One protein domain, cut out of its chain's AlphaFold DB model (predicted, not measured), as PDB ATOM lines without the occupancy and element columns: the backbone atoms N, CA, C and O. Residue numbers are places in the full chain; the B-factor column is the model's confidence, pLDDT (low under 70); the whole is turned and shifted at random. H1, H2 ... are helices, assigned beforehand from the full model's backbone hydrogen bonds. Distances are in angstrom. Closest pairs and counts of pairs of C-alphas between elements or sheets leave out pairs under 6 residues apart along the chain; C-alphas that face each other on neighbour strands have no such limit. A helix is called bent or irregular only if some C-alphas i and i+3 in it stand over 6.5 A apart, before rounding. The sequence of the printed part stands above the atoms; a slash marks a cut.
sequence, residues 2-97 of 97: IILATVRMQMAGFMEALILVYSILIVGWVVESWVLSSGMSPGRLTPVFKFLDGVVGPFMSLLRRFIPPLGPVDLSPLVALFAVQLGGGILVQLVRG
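This is residues 2 to 97 of the 97 residues of the protein "YggT family protein" of Actinobacteria bacterium (UniProt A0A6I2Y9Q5). Two long helices, H1 and H4, lie side by side and run opposite ways, and two shorter helices, H2 and H3, follow each other across one side of this pair. H1 makes the longest axis; H2 crosses H1 at a slant, and H3 packs on the beginning of H4. The printed part has 96 residues with four named helices, in the order H1, H2, H3, H4, and no named strand: the class is all helix. The whole is loose, with a radius of gyration of the C-alphas of 16.5 A, and flat, spanning 56 by 32 by 15 A.

H1, residues 2 to 37, begins with C-alpha 2 at (-0.392, -2.319, 4.242) and is 52.8 A long from first to last C-alpha. H2, residues 43 to 55, measures 19.9 A and is irregular: C-alphas 44 and 47 are 7.4 A apart. H3, residues 57 to 66, measures 14.8 A. H4, residues 76 to 96, measures 29.4 A and ends with C-alpha 96 at (2.932, -11.460, -5.320).

H1 and H4 touch at a shallow tilt of 4 degrees, opposite ways; their closest C-alphas, of Ala 12 and Val 92, are 5.2 A apart. H1, with residues 25 to 32 alone, touches residues 49 to 53 of H2 at a steep tilt of 50 degrees, opposite ways; the closest C-alphas, of Trp 29 and Leu 52, are 5.7 A apart. H3 touches residues 76 to 80 of H4, about perpendicular at 76 degrees; the closest C-alphas, of Leu 63 and Ser 76, are 6.4 A apart. H1 and H3 are near each other, H2 and H3 meet only through their link, and H2 and H4 are apart. Every O i to N i+4 pair is within hydrogen-bond range in H1 and H4, against 7 of 9 in H2 and 4 of 6 in H3.

The two farthest C-alphas, of Ile 2 and Gly 39, are 56.4 A apart. The printed part has no cut and no long link. Mean pLDDT of the printed part is 89.7; residues 68 to 73 are under 70.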
ATOM      1  N   ILE A   2      -0.985  -1.116   3.605       82.94
ATOM      2  CA  ILE A   2      -0.392  -2.319   4.242       82.94
ATOM      3  C   ILE A   2      -1.304  -3.564   4.181       82.94
ATOM      4  O   ILE A   2      -0.827  -4.644   3.859       82.94
ATOM      5  N   ILE A   3      -2.616  -3.417   4.414       88.06
ATOM      6  CA  ILE A   3      -3.572  -4.548   4.431       88.06
ATOM      7  C   ILE A   3      -3.670  -5.247   3.065       88.06
ATOM      8  O   ILE A   3      -3.729  -6.468   2.988       88.06
ATOM      9  N   LEU A   4      -3.658  -4.487   1.966       85.44
ATOM     10  CA  LEU A   4      -3.728  -5.073   0.625       85.44
ATOM     11  C   LEU A   4      -2.468  -5.891   0.311       85.44
ATOM     12  O   LEU A   4      -2.566  -6.970  -0.268       85.44
ATOM     13  N   ALA A   5      -1.300  -5.399   0.728       88.44
ATOM     14  CA  ALA A   5      -0.038  -6.109   0.555       88.44
ATOM     15  C   ALA A   5      -0.003  -7.408   1.375       88.44
ATOM     16  O   ALA A   5       0.380  -8.450   0.853       88.44
ATOM     17  N   THR A   6      -0.461  -7.391   2.630       90.94
ATOM     18  CA  THR A   6      -0.475  -8.603   3.462       90.94
ATOM     19  C   THR A   6      -1.466  -9.651   2.961       90.94
ATOM     20  O   THR A   6      -1.143 -10.836   3.000       90.94
ATOM     21  N   VAL A   7      -2.628  -9.244   2.439       92.75
ATOM     22  CA  VAL A   7      -3.593 -10.172   1.825       92.75
ATOM     23  C   VAL A   7      -2.990 -10.850   0.594       92.75
ATOM     24  O   VAL A   7      -3.037 -12.074   0.503       92.75
ATOM     25  N   ARG A   8      -2.350 -10.097  -0.310       91.25
ATOM     26  CA  ARG A   8      -1.673 -10.671  -1.491       91.25
ATOM     27  C   ARG A   8      -0.603 -11.687  -1.103       91.25
ATOM     28  O   ARG A   8      -0.557 -12.777  -1.667       91.25
ATOM     29  N   MET A   9       0.206 -11.369  -0.094       92.50
ATOM     30  CA  MET A   9       1.239 -12.278   0.407       92.50
ATOM     31  C   MET A   9       0.650 -13.561   1.004       92.50
ATOM     32  O   MET A   9       1.187 -14.641   0.769       92.50
ATOM     33  N   GLN A  10      -0.465 -13.469   1.735       94.06
ATOM     34  CA  GLN A  10      -1.161 -14.651   2.255       94.06
ATOM     35  C   GLN A  10      -1.731 -15.517   1.129       94.06
ATOM     36  O   GLN A  10      -1.610 -16.739   1.181       94.06
ATOM     37  N   MET A  11      -2.303 -14.903   0.089       94.50
ATOM     38  CA  MET A  11      -2.805 -15.630  -1.080       94.50
ATOM     39  C   MET A  11      -1.674 -16.341  -1.827       94.50
ATOM     40  O   MET A  11      -1.795 -17.526  -2.127       94.50
ATOM     41  N   ALA A  12      -0.554 -15.652  -2.058       94.25
ATOM     42  CA  ALA A  12       0.631 -16.242  -2.674       94.25
ATOM     43  C   ALA A  12       1.173 -17.424  -1.848       94.25
ATOM     44  O   ALA A  12       1.420 -18.493  -2.400       94.25
ATOM     45  N   GLY A  13       1.275 -17.274  -0.522       94.69
ATOM     46  CA  GLY A  13       1.714 -18.354   0.367       94.69
ATOM     47  C   GLY A  13       0.757 -19.553   0.379       94.69
ATOM     48  O   GLY A  13       1.195 -20.702   0.385       94.69
ATOM     49  N   PHE A  14      -0.554 -19.310   0.315       95.75
ATOM     50  CA  PHE A  14      -1.538 -20.384   0.182       95.75
ATOM     51  C   PHE A  14      -1.377 -21.140  -1.144       95.75
ATOM     52  O   PHE A  14      -1.400 -22.369  -1.163       95.75
ATOM     53  N   MET A  15      -1.151 -20.428  -2.249       95.75
ATOM     54  CA  MET A  15      -0.895 -21.042  -3.556       95.75
ATOM     55  C   MET A  15       0.396 -21.868  -3.561       95.75
ATOM     56  O   MET A  15       0.398 -22.980  -4.082       95.75
ATOM     57  N   GLU A  16       1.467 -21.378  -2.935       96.56
ATOM     58  CA  GLU A  16       2.710 -22.140  -2.750       96.56
ATOM     59  C   GLU A  16       2.466 -23.442  -1.981       96.56
ATOM     60  O   GLU A  16       2.947 -24.501  -2.390       96.56
ATOM     61  N   ALA A  17       1.662 -23.394  -0.915       96.69
ATOM     62  CA  ALA A  17       1.287 -24.588  -0.167       96.69
ATOM     63  C   ALA A  17       0.509 -25.590  -1.038       96.69
ATOM     64  O   ALA A  17       0.786 -26.788  -0.984       96.69
ATOM     65  N   LEU A  18      -0.416 -25.123  -1.884       96.38
ATOM     66  CA  LEU A  18      -1.146 -25.991  -2.816       96.38
ATOM     67  C   LEU A  18      -0.218 -26.653  -3.840       96.38
ATOM     68  O   LEU A  18      -0.335 -27.854  -4.084       96.38
ATOM     69  N   ILE A  19       0.719 -25.893  -4.407       95.81
ATOM     70  CA  ILE A  19       1.717 -26.400  -5.361       95.81
ATOM     71  C   ILE A  19       2.580 -27.475  -4.697       95.81
ATOM     72  O   ILE A  19       2.816 -28.532  -5.290       95.81
ATOM     73  N   LEU A  20       3.017 -27.240  -3.457       96.44
ATOM     74  CA  LEU A  20       3.799 -28.201  -2.685       96.44
ATOM     75  C   LEU A  20       3.007 -29.484  -2.421       96.44
ATOM     76  O   LEU A  20       3.496 -30.573  -2.718       96.44
ATOM     77  N   VAL A  21       1.781 -29.363  -1.903       97.06
ATOM     78  CA  VAL A  21       0.921 -30.518  -1.619       97.06
ATOM     79  C   VAL A  21       0.690 -31.324  -2.891       97.06
ATOM     80  O   VAL A  21       0.899 -32.534  -2.889       97.06
ATOM     81  N   TYR A  22       0.338 -30.673  -3.999       96.31
ATOM     82  CA  TYR A  22       0.097 -31.369  -5.260       96.31
ATOM     83  C   TYR A  22       1.364 -32.035  -5.815       96.31
ATOM     84  O   TYR A  22       1.304 -33.161  -6.302       96.31
ATOM     85  N   SER A  23       2.530 -31.402  -5.663       95.38
ATOM     86  CA  SER A  23       3.818 -32.007  -6.027       95.38
ATOM     87  C   SER A  23       4.100 -33.279  -5.221       95.38
ATOM     88  O   SER A  23       4.536 -34.281  -5.786       95.38
ATOM     89  N   ILE A  24       3.801 -33.276  -3.918       96.12
ATOM     90  CA  ILE A  24       3.928 -34.465  -3.062       96.12
ATOM     91  C   ILE A  24       2.960 -35.562  -3.515       96.12
ATOM     92  O   ILE A  24       3.355 -36.724  -3.578       96.12
ATOM     93  N   LEU A  25       1.718 -35.214  -3.870       96.31
ATOM     94  CA  LEU A  25       0.753 -36.186  -4.394       96.31
ATOM     95  C   LEU A  25       1.238 -36.822  -5.699       96.31
ATOM     96  O   LEU A  25       1.121 -38.034  -5.850       96.31
ATOM     97  N   ILE A  26       1.839 -36.044  -6.606       94.81
ATOM     98  CA  ILE A  26       2.454 -36.585  -7.825       94.81
ATOM     99  C   ILE A  26       3.535 -37.604  -7.470       94.81
ATOM    100  O   ILE A  26       3.520 -38.709  -8.005       94.81
ATOM    101  N   VAL A  27       4.439 -37.276  -6.543       93.94
ATOM    102  CA  VAL A  27       5.480 -38.215  -6.090       93.94
ATOM    103  C   VAL A  27       4.863 -39.470  -5.464       93.94
ATOM    104  O   VAL A  27       5.292 -40.578  -5.775       93.94
ATOM    105  N   GLY A  28       3.826 -39.323  -4.636       94.19
ATOM    106  CA  GLY A  28       3.087 -40.449  -4.062       94.19
ATOM    107  C   GLY A  28       2.478 -41.359  -5.131       94.19
ATOM    108  O   GLY A  28       2.597 -42.577  -5.032       94.19
ATOM    109  N   TRP A  29       1.909 -40.774  -6.185       93.31
ATOM    110  CA  TRP A  29       1.357 -41.508  -7.324       93.31
ATOM    111  C   TRP A  29       2.446 -42.262  -8.113       93.31
ATOM    112  O   TRP A  29       2.237 -43.395  -8.543       93.31
ATOM    113  N   VAL A  30       3.657 -41.700  -8.241       91.19
ATOM    114  CA  VAL A  30       4.810 -42.431  -8.810       91.19
ATOM    115  C   VAL A  30       5.165 -43.644  -7.963       91.19
ATOM    116  O   VAL A  30       5.349 -44.733  -8.503       91.19
ATOM    117  N   VAL A  31       5.240 -43.475  -6.642       91.31
ATOM    118  CA  VAL A  31       5.524 -44.583  -5.723       91.31
ATOM    119  C   VAL A  31       4.456 -45.668  -5.845       91.31
ATOM    120  O   VAL A  31       4.798 -46.843  -5.944       91.31
ATOM    121  N   GLU A  32       3.178 -45.292  -5.913       90.94
ATOM    122  CA  GLU A  32       2.080 -46.214  -6.212       90.94
ATOM    123  C   GLU A  32       2.317 -46.979  -7.522       90.94
ATOM    124  O   GLU A  32       2.239 -48.209  -7.532       90.94
ATOM    125  N   SER A  33       2.680 -46.284  -8.606       87.19
ATOM    126  CA  SER A  33       2.948 -46.925  -9.898       87.19
ATOM    127  C   SER A  33       4.067 -47.970  -9.802       87.19
ATOM    128  O   SER A  33       3.952 -49.061 -10.366       87.19
ATOM    129  N   TRP A  34       5.115 -47.691  -9.018       88.50
ATOM    130  CA  TRP A  34       6.211 -48.628  -8.778       88.50
ATOM    131  C   TRP A  34       5.762 -49.831  -7.954       88.50
ATOM    132  O   TRP A  34       6.064 -50.965  -8.328       88.50
ATOM    133  N   VAL A  35       4.992 -49.606  -6.887       89.94
ATOM    134  CA  VAL A  35       4.421 -50.679  -6.058       89.94
ATOM    135  C   VAL A  35       3.581 -51.625  -6.915       89.94
ATOM    136  O   VAL A  35       3.813 -52.834  -6.881       89.94
ATOM    137  N   LEU A  36       2.684 -51.095  -7.750       88.50
ATOM    138  CA  LEU A  36       1.853 -51.905  -8.644       88.50
ATOM    139  C   LEU A  36       2.695 -52.641  -9.699       88.50
ATOM    140  O   LEU A  36       2.481 -53.830  -9.935       88.50
ATOM    141  N   SER A  37       3.695 -51.974 -10.287       86.88
ATOM    142  CA  SER A  37       4.589 -52.587 -11.282       86.88
ATOM    143  C   SER A  37       5.462 -53.714 -10.711       86.88
ATOM    144  O   SER A  37       5.807 -54.646 -11.432       86.88
ATOM    145  N   SER A  38       5.772 -53.676  -9.408       88.19
ATOM    146  CA  SER A  38       6.538 -54.720  -8.714       88.19
ATOM    147  C   SER A  38       5.743 -56.009  -8.447       88.19
ATOM    148  O   SER A  38       6.303 -56.983  -7.946       88.19
ATOM    149  N   GLY A  39       4.438 -56.024  -8.751       88.38
ATOM    150  CA  GLY A  39       3.535 -57.138  -8.439       88.38
ATOM    151  C   GLY A  39       3.062 -57.169  -6.981       88.38
ATOM    152  O   GLY A  39       2.399 -58.123  -6.570       88.38
ATOM    153  N   MET A  40       3.378 -56.142  -6.184       90.31
ATOM    154  CA  MET A  40       2.917 -56.027  -4.804       90.31
ATOM    155  C   MET A  40       1.441 -55.605  -4.752       90.31
ATOM    156  O   MET A  40       1.018 -54.651  -5.403       90.31
ATOM    157  N   SER A  41       0.650 -56.294  -3.925       89.50
ATOM    158  CA  SER A  41      -0.740 -55.911  -3.667       89.50
ATOM    159  C   SER A  41      -0.807 -54.735  -2.680       89.50
ATOM    160  O   SER A  41      -0.188 -54.812  -1.616       89.50
ATOM    161  N   PRO A  42      -1.592 -53.676  -2.961       88.88
ATOM    162  CA  PRO A  42      -1.692 -52.505  -2.089       88.88
ATOM    163  C   PRO A  42      -2.327 -52.806  -0.725       88.88
ATOM    164  O   PRO A  42      -2.104 -52.067   0.234       88.88
ATOM    165  N   GLY A  43      -3.120 -53.878  -0.598       92.94
ATOM    166  CA  GLY A  43      -3.730 -54.288   0.669       92.94
ATOM    167  C   GLY A  43      -4.448 -53.129   1.377       92.94
ATOM    168  O   GLY A  43      -5.410 -52.562   0.855       92.94
ATOM    169  N   ARG A  44      -3.956 -52.739   2.560       93.06
ATOM    170  CA  ARG A  44      -4.512 -51.629   3.360       93.06
ATOM    171  C   ARG A  44      -4.316 -50.240   2.736       93.06
ATOM    172  O   ARG A  44      -5.026 -49.319   3.121       93.06
ATOM    173  N   LEU A  45      -3.399 -50.086   1.781       93.69
ATOM    174  CA  LEU A  45      -3.119 -48.823   1.086       93.69
ATOM    175  C   LEU A  45      -4.068 -48.560  -0.092       93.69
ATOM    176  O   LEU A  45      -4.051 -47.469  -0.653       93.69
ATOM    177  N   THR A  46      -4.944 -49.510  -0.436       94.44
ATOM    178  CA  THR A  46      -5.911 -49.375  -1.543       94.44
ATOM    179  C   THR A  46      -6.716 -48.060  -1.522       94.44
ATOM    180  O   THR A  46      -6.901 -47.478  -2.589       94.44
ATOM    181  N   PRO A  47      -7.193 -47.535  -0.371       96.38
ATOM    182  CA  PRO A  47      -7.887 -46.244  -0.346       96.38
ATOM    183  C   PRO A  47      -6.986 -45.061  -0.723       96.38
ATOM    184  O   PRO A  47      -7.451 -44.134  -1.379       96.38
ATOM    185  N   VAL A  48      -5.707 -45.102  -0.336       95.44
ATOM    186  CA  VAL A  48      -4.719 -44.066  -0.677       95.44
ATOM    187  C   VAL A  48      -4.454 -44.076  -2.177       95.44
ATOM    188  O   VAL A  48      -4.468 -43.022  -2.797       95.44
ATOM    189  N   PHE A  49      -4.304 -45.265  -2.758       95.06
ATOM    190  CA  PHE A  49      -4.072 -45.464  -4.190       95.06
ATOM    191  C   PHE A  49      -5.251 -44.919  -5.005       95.06
ATOM    192  O   PHE A  49      -5.102 -44.032  -5.837       95.06
ATOM    193  N   LYS A  50      -6.484 -45.287  -4.625       95.69
ATOM    194  CA  LYS A  50      -7.705 -44.724  -5.230       95.69
ATOM    195  C   LYS A  50      -7.797 -43.200  -5.117       95.69
ATOM    196  O   LYS A  50      -8.318 -42.551  -6.020       95.69
ATOM    197  N   PHE A  51      -7.350 -42.626  -4.001       96.88
ATOM    198  CA  PHE A  51      -7.329 -41.177  -3.820       96.88
ATOM    199  C   PHE A  51      -6.305 -40.511  -4.744       96.88
ATOM    200  O   PHE A  51      -6.638 -39.537  -5.418       96.88
ATOM    201  N   LEU A  52      -5.086 -41.047  -4.811       95.69
ATOM    202  CA  LEU A  52      -4.034 -40.553  -5.694       95.69
ATOM    203  C   LEU A  52      -4.453 -40.668  -7.163       95.69
ATOM    204  O   LEU A  52      -4.358 -39.683  -7.889       95.69
ATOM    205  N   ASP A  53      -5.019 -41.798  -7.580       94.62
ATOM    206  CA  ASP A  53      -5.599 -41.967  -8.915       94.62
ATOM    207  C   ASP A  53      -6.727 -40.967  -9.198       94.62
ATOM    208  O   ASP A  53      -6.812 -40.421 -10.296       94.62
ATOM    209  N   GLY A  54      -7.578 -40.672  -8.212       96.00
ATOM    210  CA  GLY A  54      -8.657 -39.694  -8.363       96.00
ATOM    211  C   GLY A  54      -8.168 -38.250  -8.517       96.00
ATOM    212  O   GLY A  54      -8.774 -37.474  -9.255       96.00
ATOM    213  N   VAL A  55      -7.078 -37.881  -7.838       95.88
ATOM    214  CA  VAL A  55      -6.575 -36.495  -7.786       95.88
ATOM    215  C   VAL A  55      -5.487 -36.225  -8.829       95.88
ATOM    216  O   VAL A  55      -5.476 -35.179  -9.480       95.88
ATOM    217  N   VAL A  56      -4.556 -37.159  -8.994       94.94
ATOM    218  CA  VAL A  56      -3.384 -37.037  -9.872       94.94
ATOM    219  C   VAL A  56      -3.645 -37.684 -11.232       94.94
ATOM    220  O   VAL A  56      -3.196 -37.164 -12.257       94.94
ATOM    221  N   GLY A  57      -4.426 -38.767 -11.274       92.19
ATOM    222  CA  GLY A  57      -4.703 -39.531 -12.492       92.19
ATOM    223  C   GLY A  57      -5.247 -38.699 -13.660       92.19
ATOM    224  O   GLY A  57      -4.695 -38.811 -14.758       92.19
ATOM    225  N   PRO A  58      -6.250 -37.811 -13.481       93.19
ATOM    226  CA  PRO A  58      -6.745 -36.963 -14.568       93.19
ATOM    227  C   PRO A  58      -5.651 -36.084 -15.183       93.19
ATOM    228  O   PRO A  58      -5.554 -35.989 -16.408       93.19
ATOM    229  N   PHE A  59      -4.783 -35.501 -14.355       91.38
ATOM    230  CA  PHE A  59      -3.676 -34.667 -14.818       91.38
ATOM    231  C   PHE A  59      -2.627 -35.485 -15.581       91.38
ATOM    232  O   PHE A  59      -2.219 -35.092 -16.673       91.38
ATOM    233  N   MET A  60      -2.269 -36.675 -15.088       89.75
ATOM    234  CA  MET A  60      -1.362 -37.578 -15.814       89.75
ATOM    235  C   MET A  60      -1.961 -38.076 -17.123       89.75
ATOM    236  O   MET A  60      -1.258 -38.168 -18.126       89.75
ATOM    237  N   SER A  61      -3.264 -38.360 -17.147       89.38
ATOM    238  CA  SER A  61      -3.961 -38.779 -18.364       89.38
ATOM    239  C   SER A  61      -3.913 -37.703 -19.449       89.38
ATOM    240  O   SER A  61      -3.780 -38.030 -20.626       89.38
ATOM    241  N   LEU A  62      -3.962 -36.424 -19.058       88.50
ATOM    242  CA  LEU A  62      -3.810 -35.300 -19.972       88.50
ATOM    243  C   LEU A  62      -2.386 -35.253 -20.533       88.50
ATOM    244  O   LEU A  62      -2.217 -35.152 -21.745       88.50
ATOM    245  N   LEU A  63      -1.370 -35.386 -19.677       87.94
ATOM    246  CA  LEU A  63       0.036 -35.362 -20.094       87.94
ATOM    247  C   LEU A  63       0.391 -36.528 -21.021       87.94
ATOM    248  O   LEU A  63       1.065 -36.325 -22.028       87.94
ATOM    249  N   ARG A  64      -0.145 -37.723 -20.757       86.81
ATOM    250  CA  ARG A  64       0.025 -38.917 -21.604       86.81
ATOM    251  C   ARG A  64      -0.574 -38.781 -23.006       86.81
ATOM    252  O   ARG A  64      -0.236 -39.563 -23.885       86.81
ATOM    253  N   ARG A  65      -1.453 -37.799 -23.247       85.56
ATOM    254  CA  ARG A  65      -1.919 -37.484 -24.613       85.56
ATOM    255  C   ARG A  65      -0.861 -36.752 -25.431       85.56
ATOM    256  O   ARG A  65      -0.884 -36.841 -26.652       85.56
ATOM    257  N   PHE A  66       0.031 -36.023 -24.768       82.62
ATOM    258  CA  PHE A  66       1.088 -35.247 -25.412       82.62
ATOM    259  C   PHE A  66       2.433 -35.974 -25.397       82.62
ATOM    260  O   PHE A  66       3.233 -35.798 -26.311       82.62
ATOM    261  N   ILE A  67       2.679 -36.795 -24.374       76.38
ATOM    262  CA  ILE A  67       3.916 -37.554 -24.201       76.38
ATOM    263  C   ILE A  67       3.635 -39.012 -24.588       76.38
ATOM    264  O   ILE A  67       2.933 -39.703 -23.843       76.38
ATOM    265  N   PRO A  68       4.153 -39.505 -25.726       68.81
ATOM    266  CA  PRO A  68       4.051 -40.923 -26.051       68.81
ATOM    267  C   PRO A  68       4.757 -41.761 -24.970       68.81
ATOM    268  O   PRO A  68       5.752 -41.307 -24.405       68.81
ATOM    269  N   PRO A  69       4.278 -42.978 -24.663       68.06
ATOM    270  CA  PRO A  69       4.889 -43.822 -23.638       68.06
ATOM    271  C   PRO A  69       6.348 -44.145 -24.005       68.06
ATOM    272  O   PRO A  69       6.610 -44.830 -24.993       68.06
ATOM    273  N   LEU A  70       7.306 -43.652 -23.212       66.38
ATOM    274  CA  LEU A  70       8.754 -43.777 -23.454       66.38
ATOM    275  C   LEU A  70       9.328 -45.111 -22.937       66.38
ATOM    276  O   LEU A  70      10.377 -45.159 -22.296       66.38
ATOM    277  N   GLY A  71       8.640 -46.215 -23.231       66.56
ATOM    278  CA  GLY A  71       9.002 -47.546 -22.748       66.56
ATOM    279  C   GLY A  71       8.478 -47.836 -21.330       66.56
ATOM    280  O   GLY A  71       7.444 -47.295 -20.944       66.56
ATOM    281  N   PRO A  72       9.139 -48.723 -20.557       63.31
ATOM    282  CA  PRO A  72       8.632 -49.197 -19.264       63.31
ATOM    283  C   PRO A  72       8.771 -48.186 -18.113       63.31
ATOM    284  O   PRO A  72       8.191 -48.398 -17.052       63.31
ATOM    285  N   VAL A  73       9.525 -47.097 -18.304       63.97
ATOM    286  CA  VAL A  73       9.675 -46.022 -17.314       63.97
ATOM    287  C   VAL A  73       8.817 -44.838 -17.746       63.97
ATOM    288  O   VAL A  73       9.063 -44.224 -18.783       63.97
ATOM    289  N   ASP A  74       7.802 -44.512 -16.949       70.75
ATOM    290  CA  ASP A  74       6.938 -43.364 -17.213       70.75
ATOM    291  C   ASP A  74       7.670 -42.062 -16.842       70.75
ATOM    292  O   ASP A  74       7.925 -41.802 -15.667       70.75
ATOM    293  N   LEU A  75       8.025 -41.241 -17.840       76.12
ATOM    294  CA  LEU A  75       8.590 -39.899 -17.621       76.12
ATOM    295  C   LEU A  75       7.513 -38.829 -17.389       76.12
ATOM    296  O   LEU A  75       7.846 -37.702 -17.012       76.12
ATOM    297  N   SER A  76       6.228 -39.155 -17.577       82.81
ATOM    298  CA  SER A  76       5.114 -38.221 -17.363       82.81
ATOM    299  C   SER A  76       5.135 -37.550 -15.983       82.81
ATOM    300  O   SER A  76       4.873 -36.350 -15.929       82.81
ATOM    301  N   PRO A  77       5.504 -38.228 -14.875       84.00
ATOM    302  CA  PRO A  77       5.570 -37.589 -13.565       84.00
ATOM    303  C   PRO A  77       6.635 -36.497 -13.456       84.00
ATOM    304  O   PRO A  77       6.419 -35.498 -12.773       84.00
ATOM    305  N   LEU A  78       7.767 -36.640 -14.154       86.50
ATOM    306  CA  LEU A  78       8.791 -35.595 -14.188       86.50
ATOM    307  C   LEU A  78       8.255 -34.354 -14.905       86.50
ATOM    308  O   LEU A  78       8.407 -33.238 -14.410       86.50
ATOM    309  N   VAL A  79       7.577 -34.553 -16.039       89.12
ATOM    310  CA  VAL A  79       6.946 -33.456 -16.783       89.12
ATOM    311  C   VAL A  79       5.821 -32.817 -15.973       89.12
ATOM    312  O   VAL A  79       5.695 -31.597 -15.959       89.12
ATOM    313  N   ALA A  80       5.044 -33.617 -15.248       90.38
ATOM    314  CA  ALA A  80       3.992 -33.141 -14.363       90.38
ATOM    315  C   ALA A  80       4.533 -32.247 -13.244       90.38
ATOM    316  O   ALA A  80       3.998 -31.163 -13.019       90.38
ATOM    317  N   LEU A  81       5.616 -32.667 -12.582       92.31
ATOM    318  CA  LEU A  81       6.299 -31.849 -11.580       92.31
ATOM    319  C   LEU A  81       6.805 -30.546 -12.195       92.31
ATOM    320  O   LEU A  81       6.590 -29.480 -11.624       92.31
ATOM    321  N   PHE A  82       7.412 -30.607 -13.381       92.00
ATOM    322  CA  PHE A  82       7.873 -29.411 -14.082       92.00
ATOM    323  C   PHE A  82       6.720 -28.452 -14.408       92.00
ATOM    324  O   PHE A  82       6.820 -27.254 -14.154       92.00
ATOM    325  N   ALA A  83       5.606 -28.978 -14.918       91.88
ATOM    326  CA  ALA A  83       4.421 -28.200 -15.264       91.88
ATOM    327  C   ALA A  83       3.801 -27.522 -14.034       91.88
ATOM    328  O   ALA A  83       3.441 -26.347 -14.092       91.88
ATOM    329  N   VAL A  84       3.720 -28.237 -12.911       92.88
ATOM    330  CA  VAL A  84       3.173 -27.717 -11.652       92.88
ATOM    331  C   VAL A  84       4.088 -26.655 -11.049       92.88
ATOM    332  O   VAL A  84       3.602 -25.600 -10.646       92.88
ATOM    333  N   GLN A  85       5.401 -26.886 -11.031       92.62
ATOM    334  CA  GLN A  85       6.360 -25.946 -10.450       92.62
ATOM    335  C   GLN A  85       6.499 -24.674 -11.289       92.62
ATOM    336  O   GLN A  85       6.456 -23.573 -10.745       92.62
ATOM    337  N   LEU A  86       6.612 -24.798 -12.615       93.50
ATOM    338  CA  LEU A  86       6.695 -23.630 -13.492       93.50
ATOM    339  C   LEU A  86       5.361 -22.890 -13.573       93.50
ATOM    340  O   LEU A  86       5.315 -21.685 -13.338       93.50
ATOM    341  N   GLY A  87       4.273 -23.597 -13.886       92.69
ATOM    342  CA  GLY A  87       2.955 -22.985 -14.040       92.69
ATOM    343  C   GLY A  87       2.468 -22.368 -12.733       92.69
ATOM    344  O   GLY A  87       2.079 -21.203 -12.701       92.69
ATOM    345  N   GLY A  88       2.565 -23.118 -11.635       90.75
ATOM    346  CA  GLY A  88       2.224 -22.632 -10.304       90.75
ATOM    347  C   GLY A  88       3.126 -21.485  -9.849       90.75
ATOM    348  O   GLY A  88       2.625 -20.476  -9.359       90.75
ATOM    349  N   GLY A  89       4.439 -21.590 -10.065       91.56
ATOM    350  CA  GLY A  89       5.398 -20.543  -9.714       91.56
ATOM    351  C   GLY A  89       5.125 -19.221 -10.434       91.56
ATOM    352  O   GLY A  89       5.148 -18.167  -9.802       91.56
ATOM    353  N   ILE A  90       4.787 -19.265 -11.728       94.12
ATOM    354  CA  ILE A  90       4.377 -18.074 -12.488       94.12
ATOM    355  C   ILE A  90       3.114 -17.461 -11.877       94.12
ATOM    356  O   ILE A  90       3.078 -16.258 -11.625       94.12
ATOM    357  N   LEU A  91       2.095 -18.274 -11.578       92.12
ATOM    358  CA  LEU A  91       0.857 -17.789 -10.959       92.12
ATOM    359  C   LEU A  91       1.111 -17.124  -9.600       92.12
ATOM    360  O   LEU A  91       0.556 -16.066  -9.318       92.12
ATOM    361  N   VAL A  92       1.984 -17.706  -8.776       93.88
ATOM    362  CA  VAL A  92       2.384 -17.135  -7.483       93.88
ATOM    363  C   VAL A  92       3.087 -15.792  -7.666       93.88
ATOM    364  O   VAL A  92       2.776 -14.837  -6.955       93.88
ATOM    365  N   GLN A  93       4.011 -15.686  -8.625       92.00
ATOM    366  CA  GLN A  93       4.719 -14.434  -8.902       92.00
ATOM    367  C   GLN A  93       3.767 -13.325  -9.357       92.00
ATOM    368  O   GLN A  93       3.912 -12.188  -8.913       92.00
ATOM    369  N   LEU A  94       2.760 -13.657 -10.169       92.00
ATOM    370  CA  LEU A  94       1.732 -12.708 -10.605       92.00
ATOM    371  C   LEU A  94       0.859 -12.201  -9.451       92.00
ATOM    372  O   LEU A  94       0.420 -11.058  -9.482       92.00
ATOM    373  N   VAL A  95       0.603 -13.034  -8.440       90.94
ATOM    374  CA  VAL A  95      -0.179 -12.648  -7.250       90.94
ATOM    375  C   VAL A  95       0.666 -11.864  -6.243       90.94
ATOM    376  O   VAL A  95       0.138 -11.037  -5.497       90.94
ATOM    377  N   ARG A  96       1.976 -12.129  -6.206       88.00
ATOM    378  CA  ARG A  96       2.932 -11.460  -5.320       88.00
ATOM    379  C   ARG A  96       3.332 -10.062  -5.819       88.00
ATOM    380  O   ARG A  96       3.631  -9.213  -4.979       88.00
ATOM    381  N   GLY A  97       3.374  -9.851  -7.139       81.75
ATOM    382  CA  GLY A  97       3.612  -8.545  -7.778       81.75
ATOM    383  C   GLY A  97       2.487  -7.539  -7.541       81.75
ATOM    384  O   GLY A  97       2.801  -6.336  -7.413       81.75
TER     385      GLY A  97